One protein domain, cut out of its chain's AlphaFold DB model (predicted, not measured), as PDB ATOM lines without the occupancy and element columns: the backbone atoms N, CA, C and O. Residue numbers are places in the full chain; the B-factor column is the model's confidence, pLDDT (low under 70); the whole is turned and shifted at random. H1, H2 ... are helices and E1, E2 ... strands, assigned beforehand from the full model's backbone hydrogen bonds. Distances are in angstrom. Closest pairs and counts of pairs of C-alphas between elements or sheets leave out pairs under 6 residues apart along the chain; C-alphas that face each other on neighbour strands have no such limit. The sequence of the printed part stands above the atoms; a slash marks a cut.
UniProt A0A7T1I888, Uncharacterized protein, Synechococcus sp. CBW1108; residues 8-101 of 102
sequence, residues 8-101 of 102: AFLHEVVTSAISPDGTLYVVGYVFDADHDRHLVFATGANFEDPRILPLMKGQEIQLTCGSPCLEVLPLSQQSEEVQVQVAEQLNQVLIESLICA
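Overview. This is residues 8 to 101 of the 102 residues of an uncharacterized protein of Synechococcus sp. CBW1108 (UniProt A0A7T1I888). A strongly twisted sheet, E3 E2 E1 plus short E4, has H1 on one face; H2 packs on H1, then sticks out as an arm, residues 91 to 101. The 94 printed residues run E1 E2 E3 H1 E4 H2, mixed class. The whole is compact, radius of gyration of the C-alphas 13.7 A, spanning 43 by 34 by 22 A.

Arrangement. E1, residues 8 to 18, E2, 24 to 31, and E3, 37 to 43, form a meander, each the antiparallel neighbour of the one before, with N 9 and O 31 2.8 A apart and N 40 and O 28 2.9 A. E4, residues 60 to 62, meets E1 only at a point. H1, residues 50 to 56, is on the sheet, height 7.2 A; of its backbone, 0 of 3 O i to N i+4 and 3 of 4 O i to N i+3 pairs are within hydrogen-bond range. H2, residues 80 to 100, with every O i to N i+4 pair within range, touches H1 with residues 82 to 90 alone, about perpendicular at 73 degrees; C-alphas 55 and 86 are closest, 5.7 A.

Along the chain. E1 begins at C-alpha 8 (202.943, 272.832, 162.601); H2, 30.5 A, ends at C-alpha 100 (180.228, 249.029, 150.947).

Size, cuts and confidence. The printed part has no cut; the link E4 to H2 is long. Residues 66 to 67 and 100 to 101 have pLDDT under 70.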
ATOM      1  N   ALA A   8     202.370 274.128 162.254       94.75
ATOM      2  CA  ALA A   8     202.943 272.832 162.601       94.75
ATOM      3  C   ALA A   8     202.414 271.738 161.666       94.75
ATOM      4  O   ALA A   8     201.334 271.879 161.102       94.75
ATOM      5  N   PHE A   9     203.134 270.630 161.518       96.75
ATOM      6  CA  PHE A   9     202.671 269.483 160.739       96.75
ATOM      7  C   PHE A   9     201.848 268.532 161.601       96.75
ATOM      8  O   PHE A   9     202.340 268.045 162.621       96.75
ATOM      9  N   LEU A  10     200.616 268.223 161.186       96.62
ATOM     10  CA  LEU A  10     199.786 267.251 161.893       96.62
ATOM     11  C   LEU A  10     200.359 265.841 161.737       96.62
ATOM     12  O   LEU A  10     200.468 265.317 160.629       96.62
ATOM     13  N   HIS A  11     200.680 265.194 162.854       95.88
ATOM     14  CA  HIS A  11     201.228 263.844 162.861       95.88
ATOM     15  C   HIS A  11     200.146 262.776 163.020       95.88
ATOM     16  O   HIS A  11     200.019 261.872 162.191       95.88
ATOM     17  N   GLU A  12     199.360 262.862 164.090       94.12
ATOM     18  CA  GLU A  12     198.311 261.891 164.379       94.12
ATOM     19  C   GLU A  12     197.226 262.478 165.276       94.12
ATOM     20  O   GLU A  12     197.485 263.364 166.086       94.12
ATOM     21  N   VAL A  13     196.013 261.944 165.150       94.12
ATOM     22  CA  VAL A  13     194.946 262.138 166.132       94.12
ATOM     23  C   VAL A  13     195.050 261.020 167.161       94.12
ATOM     24  O   VAL A  13     195.053 259.847 166.798       94.12
ATOM     25  N   VAL A  14     195.136 261.387 168.439       94.38
ATOM     26  CA  VAL A  14     195.371 260.439 169.538       94.38
ATOM     27  C   VAL A  14     194.110 260.045 170.283       94.38
ATOM     28  O   VAL A  14     194.000 258.914 170.751       94.38
ATOM     29  N   THR A  15     193.163 260.966 170.444       94.31
ATOM     30  CA  THR A  15     191.930 260.678 171.176       94.31
ATOM     31  C   THR A  15     190.828 261.670 170.831       94.31
ATOM     32  O   THR A  15     191.083 262.749 170.290       94.31
ATOM     33  N   SER A  16     189.598 261.302 171.168       93.75
ATOM     34  CA  SER A  16     188.435 262.171 171.108       93.75
ATOM     35  C   SER A  16     187.563 261.985 172.346       93.75
ATOM     36  O   SER A  16     187.545 260.921 172.968       93.75
ATOM     37  N   ALA A  17     186.849 263.039 172.721       93.38
ATOM     38  CA  ALA A  17     185.921 263.039 173.840       93.38
ATOM     39  C   ALA A  17     184.709 263.912 173.516       93.38
ATOM     40  O   ALA A  17     184.830 264.918 172.823       93.38
ATOM     41  N   ILE A  18     183.545 263.536 174.039       93.38
ATOM     42  CA  ILE A  18     182.326 264.342 173.963       93.38
ATOM     43  C   ILE A  18     182.039 264.833 175.379       93.38
ATOM     44  O   ILE A  18     181.939 264.027 176.309       93.38
ATOM     45  N   SER A  19     181.957 266.146 175.564       90.50
ATOM     46  CA  SER A  19     181.581 266.746 176.844       90.50
ATOM     47  C   SER A  19     180.092 266.536 177.149       90.50
ATOM     48  O   SER A  19     179.303 266.235 176.252       90.50
ATOM     49  N   PRO A  20     179.661 266.739 178.409       93.88
ATOM     50  CA  PRO A  20     178.253 266.605 178.788       93.88
ATOM     51  C   PRO A  20     177.287 267.520 178.022       93.88
ATOM     52  O   PRO A  20     176.107 267.199 177.914       93.88
ATOM     53  N   ASP A  21     177.771 268.649 177.499       90.50
ATOM     54  CA  ASP A  21     176.991 269.580 176.673       90.50
ATOM     55  C   ASP A  21     176.933 269.180 175.184       90.50
ATOM     56  O   ASP A  21     176.290 269.859 174.387       90.50
ATOM     57  N   GLY A  22     177.574 268.070 174.806       88.56
ATOM     58  CA  GLY A  22     177.613 267.554 173.440       88.56
ATOM     59  C   GLY A  22     178.765 268.086 172.585       88.56
ATOM     60  O   GLY A  22     178.875 267.685 171.426       88.56
ATOM     61  N   THR A  23     179.641 268.943 173.119       90.12
ATOM     62  CA  THR A  23     180.813 269.430 172.376       90.12
ATOM     63  C   THR A  23     181.812 268.298 172.134       90.12
ATOM     64  O   THR A  23     182.279 267.633 173.059       90.12
ATOM     65  N   LEU A  24     182.169 268.078 170.867       92.12
ATOM     66  CA  LEU A  24     183.228 267.145 170.492       92.12
ATOM     67  C   LEU A  24     184.597 267.822 170.625       92.12
ATOM     68  O   LEU A  24     184.807 268.926 170.121       92.12
ATOM     69  N   TYR A  25     185.527 267.113 171.253       92.00
ATOM     70  CA  TYR A  25     186.939 267.445 171.363       92.00
ATOM     71  C   TYR A  25     187.746 266.360 170.669       92.00
ATOM     72  O   TYR A  25     187.535 265.171 170.913       92.00
ATOM     73  N   VAL A  26     188.695 266.763 169.837       94.94
ATOM     74  CA  VAL A  26     189.682 265.875 169.228       94.94
ATOM     75  C   VAL A  26     191.064 266.404 169.571       94.94
ATOM     76  O   VAL A  26     191.315 267.605 169.485       94.94
ATOM     77  N   VAL A  27     191.947 265.504 169.990       94.94
ATOM     78  CA  VAL A  27     193.322 265.821 170.372       94.94
ATOM     79  C   VAL A  27     194.271 265.164 169.385       94.94
ATOM     80  O   VAL A  27     194.115 263.984 169.063       94.94
ATOM     81  N   GLY A  28     195.268 265.916 168.929       95.12
ATOM     82  CA  GLY A  28     196.301 265.422 168.025       95.12
ATOM     83  C   GLY A  28     197.707 265.823 168.447       95.12
ATOM     84  O   GLY A  28     197.891 266.742 169.246       95.12
ATOM     85  N   TYR A  29     198.695 265.129 167.893       95.81
ATOM     86  CA  TYR A  29     200.088 265.549 167.926       95.81
ATOM     87  C   TYR A  29     200.453 266.301 166.656       95.81
ATOM     88  O   TYR A  29     200.102 265.880 165.551       95.81
ATOM     89  N   VAL A  30     201.238 267.357 166.824       95.81
ATOM     90  CA  VAL A  30     201.892 268.078 165.734       95.81
ATOM     91  C   VAL A  30     203.397 268.145 165.970       95.81
ATOM     92  O   VAL A  30     203.847 268.034 167.112       95.81
ATOM     93  N   PHE A  31     204.152 268.362 164.900       95.31
ATOM     94  CA  PHE A  31     205.560 268.749 164.964       95.31
ATOM     95  C   PHE A  31     205.721 270.183 164.477       95.31
ATOM     96  O   PHE A  31     205.211 270.529 163.409       95.31
ATOM     97  N   ASP A  32     206.404 271.018 165.252       92.69
ATOM     98  CA  ASP A  32     206.769 272.359 164.796       92.69
ATOM     99  C   ASP A  32     208.007 272.338 163.876       92.69
ATOM    100  O   ASP A  32     208.518 271.280 163.499       92.69
ATOM    101  N   ALA A  33     208.484 273.524 163.490       89.25
ATOM    102  CA  ALA A  33     209.658 273.679 162.628       89.25
ATOM    103  C   ALA A  33     210.963 273.151 163.262       89.25
ATOM    104  O   ALA A  33     211.863 272.717 162.537       89.25
ATOM    105  N   ASP A  34     211.044 273.144 164.593       91.00
ATOM    106  CA  ASP A  34     212.181 272.631 165.355       91.00
ATOM    107  C   ASP A  34     212.067 271.112 165.604       91.00
ATOM    108  O   ASP A  34     212.976 270.504 166.165       91.00
ATOM    109  N   HIS A  35     211.003 270.479 165.091       89.56
ATOM    110  CA  HIS A  35     210.636 269.071 165.284       89.56
ATOM    111  C   HIS A  35     210.261 268.718 166.730       89.56
ATOM    112  O   HIS A  35     210.230 267.537 167.098       89.56
ATOM    113  N   ASP A  36     209.903 269.718 167.534       92.19
ATOM    114  CA  ASP A  36     209.336 269.486 168.850       92.19
ATOM    115  C   ASP A  36     207.882 269.024 168.715       92.19
ATOM    116  O   ASP A  36     207.104 269.504 167.884       92.19
ATOM    117  N   ARG A  37     207.514 268.035 169.537       93.62
ATOM    118  CA  ARG A  37     206.176 267.438 169.520       93.62
ATOM    119  C   ARG A  37     205.245 268.175 170.471       93.62
ATOM    120  O   ARG A  37     205.483 268.183 171.679       93.62
ATOM    121  N   HIS A  38     204.119 268.652 169.951       92.62
ATOM    122  CA  HIS A  38     203.109 269.377 170.723       92.62
ATOM    123  C   HIS A  38     201.741 268.703 170.660       92.62
ATOM    124  O   HIS A  38     201.414 268.038 169.678       92.62
ATOM    125  N   LEU A  39     200.936 268.889 171.708       93.50
ATOM    126  CA  LEU A  39     199.520 268.516 171.713       93.50
ATOM    127  C   LEU A  39     198.675 269.686 171.220       93.50
ATOM    128  O   LEU A  39     198.854 270.811 171.687       93.50
ATOM    129  N   VAL A  40     197.730 269.396 170.330       94.00
ATOM    130  CA  VAL A  40     196.754 270.361 169.817       94.00
ATOM    131  C   VAL A  40     195.331 269.864 170.011       94.00
ATOM    132  O   VAL A  40     195.086 268.656 170.088       94.00
ATOM    133  N   PHE A  41     194.389 270.801 170.050       92.88
ATOM    134  CA  PHE A  41     192.967 270.534 170.233       92.88
ATOM    135  C   PHE A  41     192.151 271.079 169.059       92.88
ATOM    136  O   PHE A  41     192.386 272.191 168.592       92.88
ATOM    137  N   ALA A  42     191.150 270.319 168.626       93.00
ATOM    138  CA  ALA A  42     190.073 270.778 167.758       93.00
ATOM    139  C   ALA A  42     188.740 270.578 168.485       93.00
ATOM    140  O   ALA A  42     188.457 269.487 168.987       93.00
ATOM    141  N   THR A  43     187.926 271.629 168.562       90.12
ATOM    142  CA  THR A  43     186.642 271.614 169.280       90.12
ATOM    143  C   THR A  43     185.504 271.967 168.336       90.12
ATOM    144  O   THR A  43     185.694 272.756 167.413       90.12
ATOM    145  N   GLY A  44     184.304 271.430 168.567       83.50
ATOM    146  CA  GLY A  44     183.130 271.789 167.757       83.50
ATOM    147  C   GLY A  44     182.803 273.290 167.778       83.50
ATOM    148  O   GLY A  44     182.217 273.804 166.835       83.50
ATOM    149  N   ALA A  45     183.226 274.010 168.824       81.81
ATOM    150  CA  ALA A  45     183.024 275.452 168.944       81.81
ATOM    151  C   ALA A  45     183.941 276.274 168.021       81.81
ATOM    152  O   ALA A  45     183.502 277.284 167.479       81.81
ATOM    153  N   ASN A  46     185.196 275.843 167.839       83.12
ATOM    154  CA  ASN A  46     186.222 276.639 167.153       83.12
ATOM    155  C   ASN A  46     186.628 276.063 165.791       83.12
ATOM    156  O   ASN A  46     187.090 276.800 164.928       83.12
ATOM    157  N   PHE A  47     186.456 274.756 165.596       87.88
ATOM    158  CA  PHE A  47     186.905 274.016 164.417       87.88
ATOM    159  C   PHE A  47     185.740 273.472 163.565       87.88
ATOM    160  O   PHE A  47     185.974 272.804 162.564       87.88
ATOM    161  N   GLU A  48     184.492 273.782 163.940       85.12
ATOM    162  CA  GLU A  48     183.246 273.369 163.270       85.12
ATOM    163  C   GLU A  48     182.989 271.851 163.354       85.12
ATOM    164  O   GLU A  48     182.124 271.414 164.114       85.12
ATOM    165  N   ASP A  49     183.768 271.033 162.639       89.69
ATOM    166  CA  ASP A  49     183.693 269.570 162.691       89.69
ATOM    167  C   ASP A  49     185.059 268.939 163.022       89.69
ATOM    168  O   ASP A  49     185.844 268.632 162.126       89.69
ATOM    169  N   PRO A  50     185.348 268.653 164.304       91.38
ATOM    170  CA  PRO A  50     186.593 268.002 164.729       91.38
ATOM    171  C   PRO A  50     186.884 266.651 164.069       91.38
ATOM    172  O   PRO A  50     188.034 266.210 164.070       91.38
ATOM    173  N   ARG A  51     185.882 265.987 163.477       89.75
ATOM    174  CA  ARG A  51     186.059 264.681 162.823       89.75
ATOM    175  C   ARG A  51     186.856 264.760 161.528       89.75
ATOM    176  O   ARG A  51     187.336 263.726 161.079       89.75
ATOM    177  N   ILE A  52     187.024 265.950 160.947       92.94
ATOM    178  CA  ILE A  52     187.838 266.135 159.737       92.94
ATOM    179  C   ILE A  52     189.330 266.297 160.056       92.94
ATOM    180  O   ILE A  52     190.149 266.201 159.149       92.94
ATOM    181  N   LEU A  53     189.710 266.502 161.326       94.38
ATOM    182  CA  LEU A  53     191.113 266.691 161.710       94.38
ATOM    183  C   LEU A  53     192.039 265.549 161.233       94.38
ATOM    184  O   LEU A  53     193.105 265.858 160.705       94.38
ATOM    185  N   PRO A  54     191.672 264.249 161.325       94.38
ATOM    186  CA  PRO A  54     192.497 263.161 160.792       94.38
ATOM    187  C   PRO A  54     192.838 263.283 159.298       94.38
ATOM    188  O   PRO A  54     193.868 262.763 158.877       94.38
ATOM    189  N   LEU A  55     192.005 263.968 158.508       94.75
ATOM    190  CA  LEU A  55     192.201 264.144 157.063       94.75
ATOM    191  C   LEU A  55     193.312 265.155 156.738       94.75
ATOM    192  O   LEU A  55     193.857 265.168 155.640       94.75
ATOM    193  N   MET A  56     193.708 265.971 157.717       95.00
ATOM    194  CA  MET A  56     194.830 266.905 157.601       95.00
ATOM    195  C   MET A  56     196.177 266.242 157.934       95.00
ATOM    196  O   MET A  56     197.195 266.921 158.057       95.00
ATOM    197  N   LYS A  57     196.214 264.921 158.157       95.25
ATOM    198  CA  LYS A  57     197.439 264.226 158.565       95.25
ATOM    199  C   LYS A  57     198.545 264.401 157.523       95.25
ATOM    200  O   LYS A  57     198.341 264.206 156.327       95.25
ATOM    201  N   GLY A  58     199.740 264.727 158.004       94.75
ATOM    202  CA  GLY A  58     200.917 265.008 157.189       94.75
ATOM    203  C   GLY A  58     200.929 266.404 156.570       94.75
ATOM    204  O   GLY A  58     201.881 266.721 155.866       94.75
ATOM    205  N   GLN A  59     199.910 267.227 156.825       95.94
ATOM    206  CA  GLN A  59     199.827 268.590 156.313       95.94
ATOM    207  C   GLN A  59     200.301 269.606 157.342       95.94
ATOM    208  O   GLN A  59     200.185 269.389 158.551       95.94
ATOM    209  N   GLU A  60     200.796 270.737 156.849       96.56
ATOM    210  CA  GLU A  60     201.056 271.907 157.676       96.56
ATOM    211  C   GLU A  60     199.736 272.618 157.998       96.56
ATOM    212  O   GLU A  60     199.026 273.075 157.103       96.56
ATOM    213  N   ILE A  61     199.412 272.715 159.284       95.25
ATOM    214  CA  ILE A  61     198.189 273.326 159.797       95.25
ATOM    215  C   ILE A  61     198.500 274.604 160.571       95.25
ATOM    216  O   ILE A  61     199.541 274.738 161.219       95.25
ATOM    217  N   GLN A  62     197.565 275.545 160.519       94.31
ATOM    218  CA  GLN A  62     197.594 276.773 161.297       94.31
ATOM    219  C   GLN A  62     196.937 276.577 162.664       94.31
ATOM    220  O   GLN A  62     195.883 275.940 162.783       94.31
ATOM    221  N   LEU A  63     197.563 277.167 163.679       93.00
ATOM    222  CA  LEU A  63     197.150 277.125 165.077       93.00
ATOM    223  C   LEU A  63     196.782 278.531 165.574       93.00
ATOM    224  O   LEU A  63     197.264 279.541 165.053       93.00
ATOM    225  N   THR A  64     195.933 278.609 166.597       89.56
ATOM    226  CA  THR A  64     195.595 279.876 167.253       89.56
ATOM    227  C   THR A  64     196.828 280.508 167.897       89.56
ATOM    228  O   THR A  64     197.679 279.834 168.476       89.56
ATOM    229  N   CYS A  65     196.925 281.835 167.822       81.25
ATOM    230  CA  CYS A  65     197.976 282.581 168.505       81.25
ATOM    231  C   CYS A  65     197.492 283.071 169.878       81.25
ATOM    232  O   CYS A  65     196.364 283.539 170.023       81.25
ATOM    233  N   GLY A  66     198.355 282.984 170.895       69.56
ATOM    234  CA  GLY A  66     198.109 283.595 172.206       69.56
ATOM    235  C   GLY A  66     197.109 282.869 173.115       69.56
ATOM    236  O   GLY A  66     196.720 283.434 174.136       69.56
ATOM    237  N   SER A  67     196.708 281.638 172.786       68.75
ATOM    238  CA  SER A  67     195.902 280.787 173.669       68.75
ATOM    239  C   SER A  67     196.805 279.999 174.632       68.75
ATOM    240  O   SER A  67     197.902 279.597 174.252       68.75
ATOM    241  N   PRO A  68     196.405 279.726 175.888       72.06
ATOM    242  CA  PRO A  68     197.173 278.829 176.758       72.06
ATOM    243  C   PRO A  68     197.265 277.395 176.204       72.06
ATOM    244  O   PRO A  68     198.185 276.664 176.566       72.06
ATOM    245  N   CYS A  69     196.345 277.013 175.315       80.19
ATOM    246  CA  CYS A  69     196.294 275.717 174.648       80.19
ATOM    247  C   CYS A  69     196.472 275.908 173.138       80.19
ATOM    248  O   CYS A  69     195.887 276.819 172.562       80.19
ATOM    249  N   LEU A  70     197.234 275.034 172.482       89.81
ATOM    250  CA  LEU A  70     197.343 275.062 171.025       89.81
ATOM    251  C   LEU A  70     196.045 274.536 170.412       89.81
ATOM    252  O   LEU A  70     195.731 273.350 170.525       89.81
ATOM    253  N   GLU A  71     195.283 275.414 169.773       92.31
ATOM    254  CA  GLU A  71     194.046 275.038 169.091       92.31
ATOM    255  C   GLU A  71     194.232 275.110 167.583       92.31
ATOM    256  O   GLU A  71     194.852 276.039 167.069       92.31
ATOM    257  N   VAL A  72     193.686 274.131 166.873       93.88
ATOM    258  CA  VAL A  72     193.712 274.105 165.411       93.88
ATOM    259  C   VAL A  72     192.694 275.113 164.881       93.88
ATOM    260  O   VAL A  72     191.535 275.096 165.298       93.88
ATOM    261  N   LEU A  73     193.111 275.985 163.960       93.81
ATOM    262  CA  LEU A  73     192.182 276.900 163.293       93.81
ATOM    263  C   LEU A  73     191.181 276.126 162.414       93.81
ATOM    264  O   LEU A  73     191.550 275.088 161.854       93.81
ATOM    265  N   PRO A  74     189.938 276.614 162.253       94.06
ATOM    266  CA  PRO A  74     188.933 275.947 161.423       94.06
ATOM    267  C   PRO A  74     189.412 275.755 159.978       94.06
ATOM    268  O   PRO A  74     190.246 276.519 159.488       94.06
ATOM    269  N   LEU A  75     188.871 274.744 159.283       94.25
ATOM    270  CA  LEU A  75     189.281 274.368 157.917       94.25
ATOM    271  C   LEU A  75     189.281 275.566 156.953       94.25
ATOM    272  O   LEU A  75     190.202 275.713 156.157       94.25
ATOM    273  N   SER A  76     188.290 276.449 157.075       93.75
ATOM    274  CA  SER A  76     188.149 277.673 156.275       93.75
ATOM    275  C   SER A  76     189.320 278.657 156.414       93.75
ATOM    276  O   SER A  76     189.516 279.507 155.547       93.75
ATOM    277  N   GLN A  77     190.104 278.543 157.488       94.38
ATOM    278  CA  GLN A  77     191.285 279.363 157.774       94.38
ATOM    279  C   GLN A  77     192.606 278.621 157.518       94.38
ATOM    280  O   GLN A  77     193.680 279.186 157.729       94.38
ATOM    281  N   GLN A  78     192.554 277.369 157.057       95.31
ATOM    282  CA  GLN A  78     193.735 276.628 156.616       95.31
ATOM    283  C   GLN A  78     194.157 277.058 155.203       95.31
ATOM    284  O   GLN A  78     193.446 277.801 154.524       95.31
ATOM    285  N   SER A  79     195.332 276.614 154.750       95.94
ATOM    286  CA  SER A  79     195.776 276.880 153.376       95.94
ATOM    287  C   SER A  79     194.827 276.252 152.347       95.94
ATOM    288  O   SER A  79     194.160 275.257 152.625       95.94
ATOM    289  N   GLU A  80     194.784 276.818 151.139       96.94
ATOM    290  CA  GLU A  80     193.972 276.283 150.034       96.94
ATOM    291  C   GLU A  80     194.329 274.821 149.721       96.94
ATOM    292  O   GLU A  80     193.444 274.002 149.502       96.94
ATOM    293  N   GLU A  81     195.613 274.470 149.797       96.62
ATOM    294  CA  GLU A  81     196.104 273.105 149.591       96.62
ATOM    295  C   GLU A  81     195.499 272.111 150.596       96.62
ATOM    296  O   GLU A  81     194.973 271.071 150.197       96.62
ATOM    297  N   VAL A  82     195.459 272.472 151.885       96.44
ATOM    298  CA  VAL A  82     194.808 271.653 152.922       96.44
ATOM    299  C   VAL A  82     193.310 271.536 152.665       96.44
ATOM    300  O   VAL A  82     192.745 270.451 152.796       96.44
ATOM    301  N   GLN A  83     192.656 272.634 152.282       96.25
ATOM    302  CA  GLN A  83     191.219 272.637 152.007       96.25
ATOM    303  C   GLN A  83     190.852 271.712 150.842       96.25
ATOM    304  O   GLN A  83     189.924 270.909 150.969       96.25
ATOM    305  N   VAL A  84     191.599 271.783 149.738       96.44
ATOM    306  CA  VAL A  84     191.393 270.930 148.560       96.44
ATOM    307  C   VAL A  84     191.626 269.464 148.910       96.44
ATOM    308  O   VAL A  84     190.757 268.634 148.648       96.44
ATOM    309  N   GLN A  85     192.735 269.139 149.578       95.56
ATOM    310  CA  GLN A  85     193.039 267.757 149.940       95.56
ATOM    311  C   GLN A  85     191.989 267.155 150.885       95.56
ATOM    312  O   GLN A  85     191.567 266.013 150.699       95.56
ATOM    313  N   VAL A  86     191.543 267.908 151.896       94.81
ATOM    314  CA  VAL A  86     190.486 267.443 152.808       94.81
ATOM    315  C   VAL A  86     189.188 267.194 152.036       94.81
ATOM    316  O   VAL A  86     188.535 266.176 152.266       94.81
ATOM    317  N   ALA A  87     188.828 268.068 151.092       94.00
ATOM    318  CA  ALA A  87     187.646 267.881 150.253       94.00
ATOM    319  C   ALA A  87     187.745 266.622 149.368       94.00
ATOM    320  O   ALA A  87     186.777 265.862 149.270       94.00
ATOM    321  N   GLU A  88     188.908 266.364 148.767       94.44
ATOM    322  CA  GLU A  88     189.162 265.159 147.968       94.44
ATOM    323  C   GLU A  88     189.043 263.881 148.808       94.44
ATOM    324  O   GLU A  88     188.342 262.942 148.418       94.44
ATOM    325  N   GLN A  89     189.662 263.863 149.992       92.19
ATOM    326  CA  GLN A  89     189.595 262.718 150.901       92.19
ATOM    327  C   GLN A  89     188.175 262.473 151.422       92.19
ATOM    328  O   GLN A  89     187.733 261.325 151.472       92.19
ATOM    329  N   LEU A  90     187.429 263.529 151.764       91.69
ATOM    330  CA  LEU A  90     186.024 263.405 152.161       91.69
ATOM    331  C   LEU A  90     185.186 262.774 151.050       91.69
ATOM    332  O   LEU A  90     184.396 261.867 151.315       91.69
ATOM    333  N   ASN A  91     185.372 263.222 149.808       90.50
ATOM    334  CA  ASN A  91     184.655 262.666 148.668       90.50
ATOM    335  C   ASN A  91     184.977 261.176 148.477       90.50
ATOM    336  O   ASN A  91     184.071 260.368 148.270       90.50
ATOM    337  N   GLN A  92     186.246 260.788 148.624       88.62
ATOM    338  CA  GLN A  92     186.651 259.386 148.547       88.62
ATOM    339  C   GLN A  92     185.989 258.530 149.639       88.62
ATOM    340  O   GLN A  92     185.401 257.495 149.327       88.62
ATOM    341  N   VAL A  93     186.012 258.979 150.898       85.00
ATOM    342  CA  VAL A  93     185.389 258.260 152.027       85.00
ATOM    343  C   VAL A  93     183.878 258.101 151.827       85.00
ATOM    344  O   VAL A  93     183.313 257.044 152.126       85.00
ATOM    345  N   LEU A  94     183.211 259.131 151.301       84.25
ATOM    346  CA  LEU A  94     181.784 259.074 150.981       84.25
ATOM    347  C   LEU A  94     181.491 258.039 149.889       84.25
ATOM    348  O   LEU A  94     180.561 257.247 150.038       84.25
ATOM    349  N   ILE A  95     182.296 258.009 148.824       82.62
ATOM    350  CA  ILE A  95     182.157 257.030 147.737       82.62
ATOM    351  C   ILE A  95     182.371 255.604 148.259       82.62
ATOM    352  O   ILE A  95     181.555 254.724 147.983       82.62
ATOM    353  N   GLU A  96     183.423 255.367 149.042       81.81
ATOM    354  CA  GLU A  96     183.711 254.051 149.630       81.81
ATOM    355  C   GLU A  96     182.572 253.576 150.542       81.81
ATOM    356  O   GLU A  96     182.128 252.429 150.444       81.81
ATOM    357  N   SER A  97     182.024 254.479 151.359       77.38
ATOM    358  CA  SER A  97     180.883 254.183 152.232       77.38
ATOM    359  C   SER A  97     179.632 253.779 151.444       77.38
ATOM    360  O   SER A  97     178.892 252.899 151.878       77.38
ATOM    361  N   LEU A  98     179.398 254.394 150.279       75.12
ATOM    362  CA  LEU A  98     178.279 254.052 149.397       75.12
ATOM    363  C   LEU A  98     178.467 252.688 148.721       75.12
ATOM    364  O   LEU A  98     177.500 251.944 148.587       75.12
ATOM    365  N   ILE A  99     179.696 252.346 148.324       78.62
ATOM    366  CA  ILE A  99     180.008 251.061 147.680       78.62
ATOM    367  C   ILE A  99     179.875 249.901 148.675       78.62
ATOM    368  O   ILE A  99     179.368 248.846 148.312       78.62
ATOM    369  N   CYS A 100     180.298 250.081 149.928       65.94
ATOM    370  CA  CYS A 100     180.228 249.029 150.947       65.94
ATOM    371  C   CYS A 100     178.826 248.817 151.549       65.94
ATOM    372  O   CYS A 100     178.629 247.849 152.282       65.94
ATOM    373  N   ALA A 101     177.872 249.713 151.279       65.44
ATOM    374  CA  ALA A 101     176.497 249.633 151.778       65.44
ATOM    375  C   ALA A 101     175.494 249.025 150.772       65.44
ATOM    376  O   ALA A 101     174.320 248.879 151.122       65.44
TER     377      ALA A 101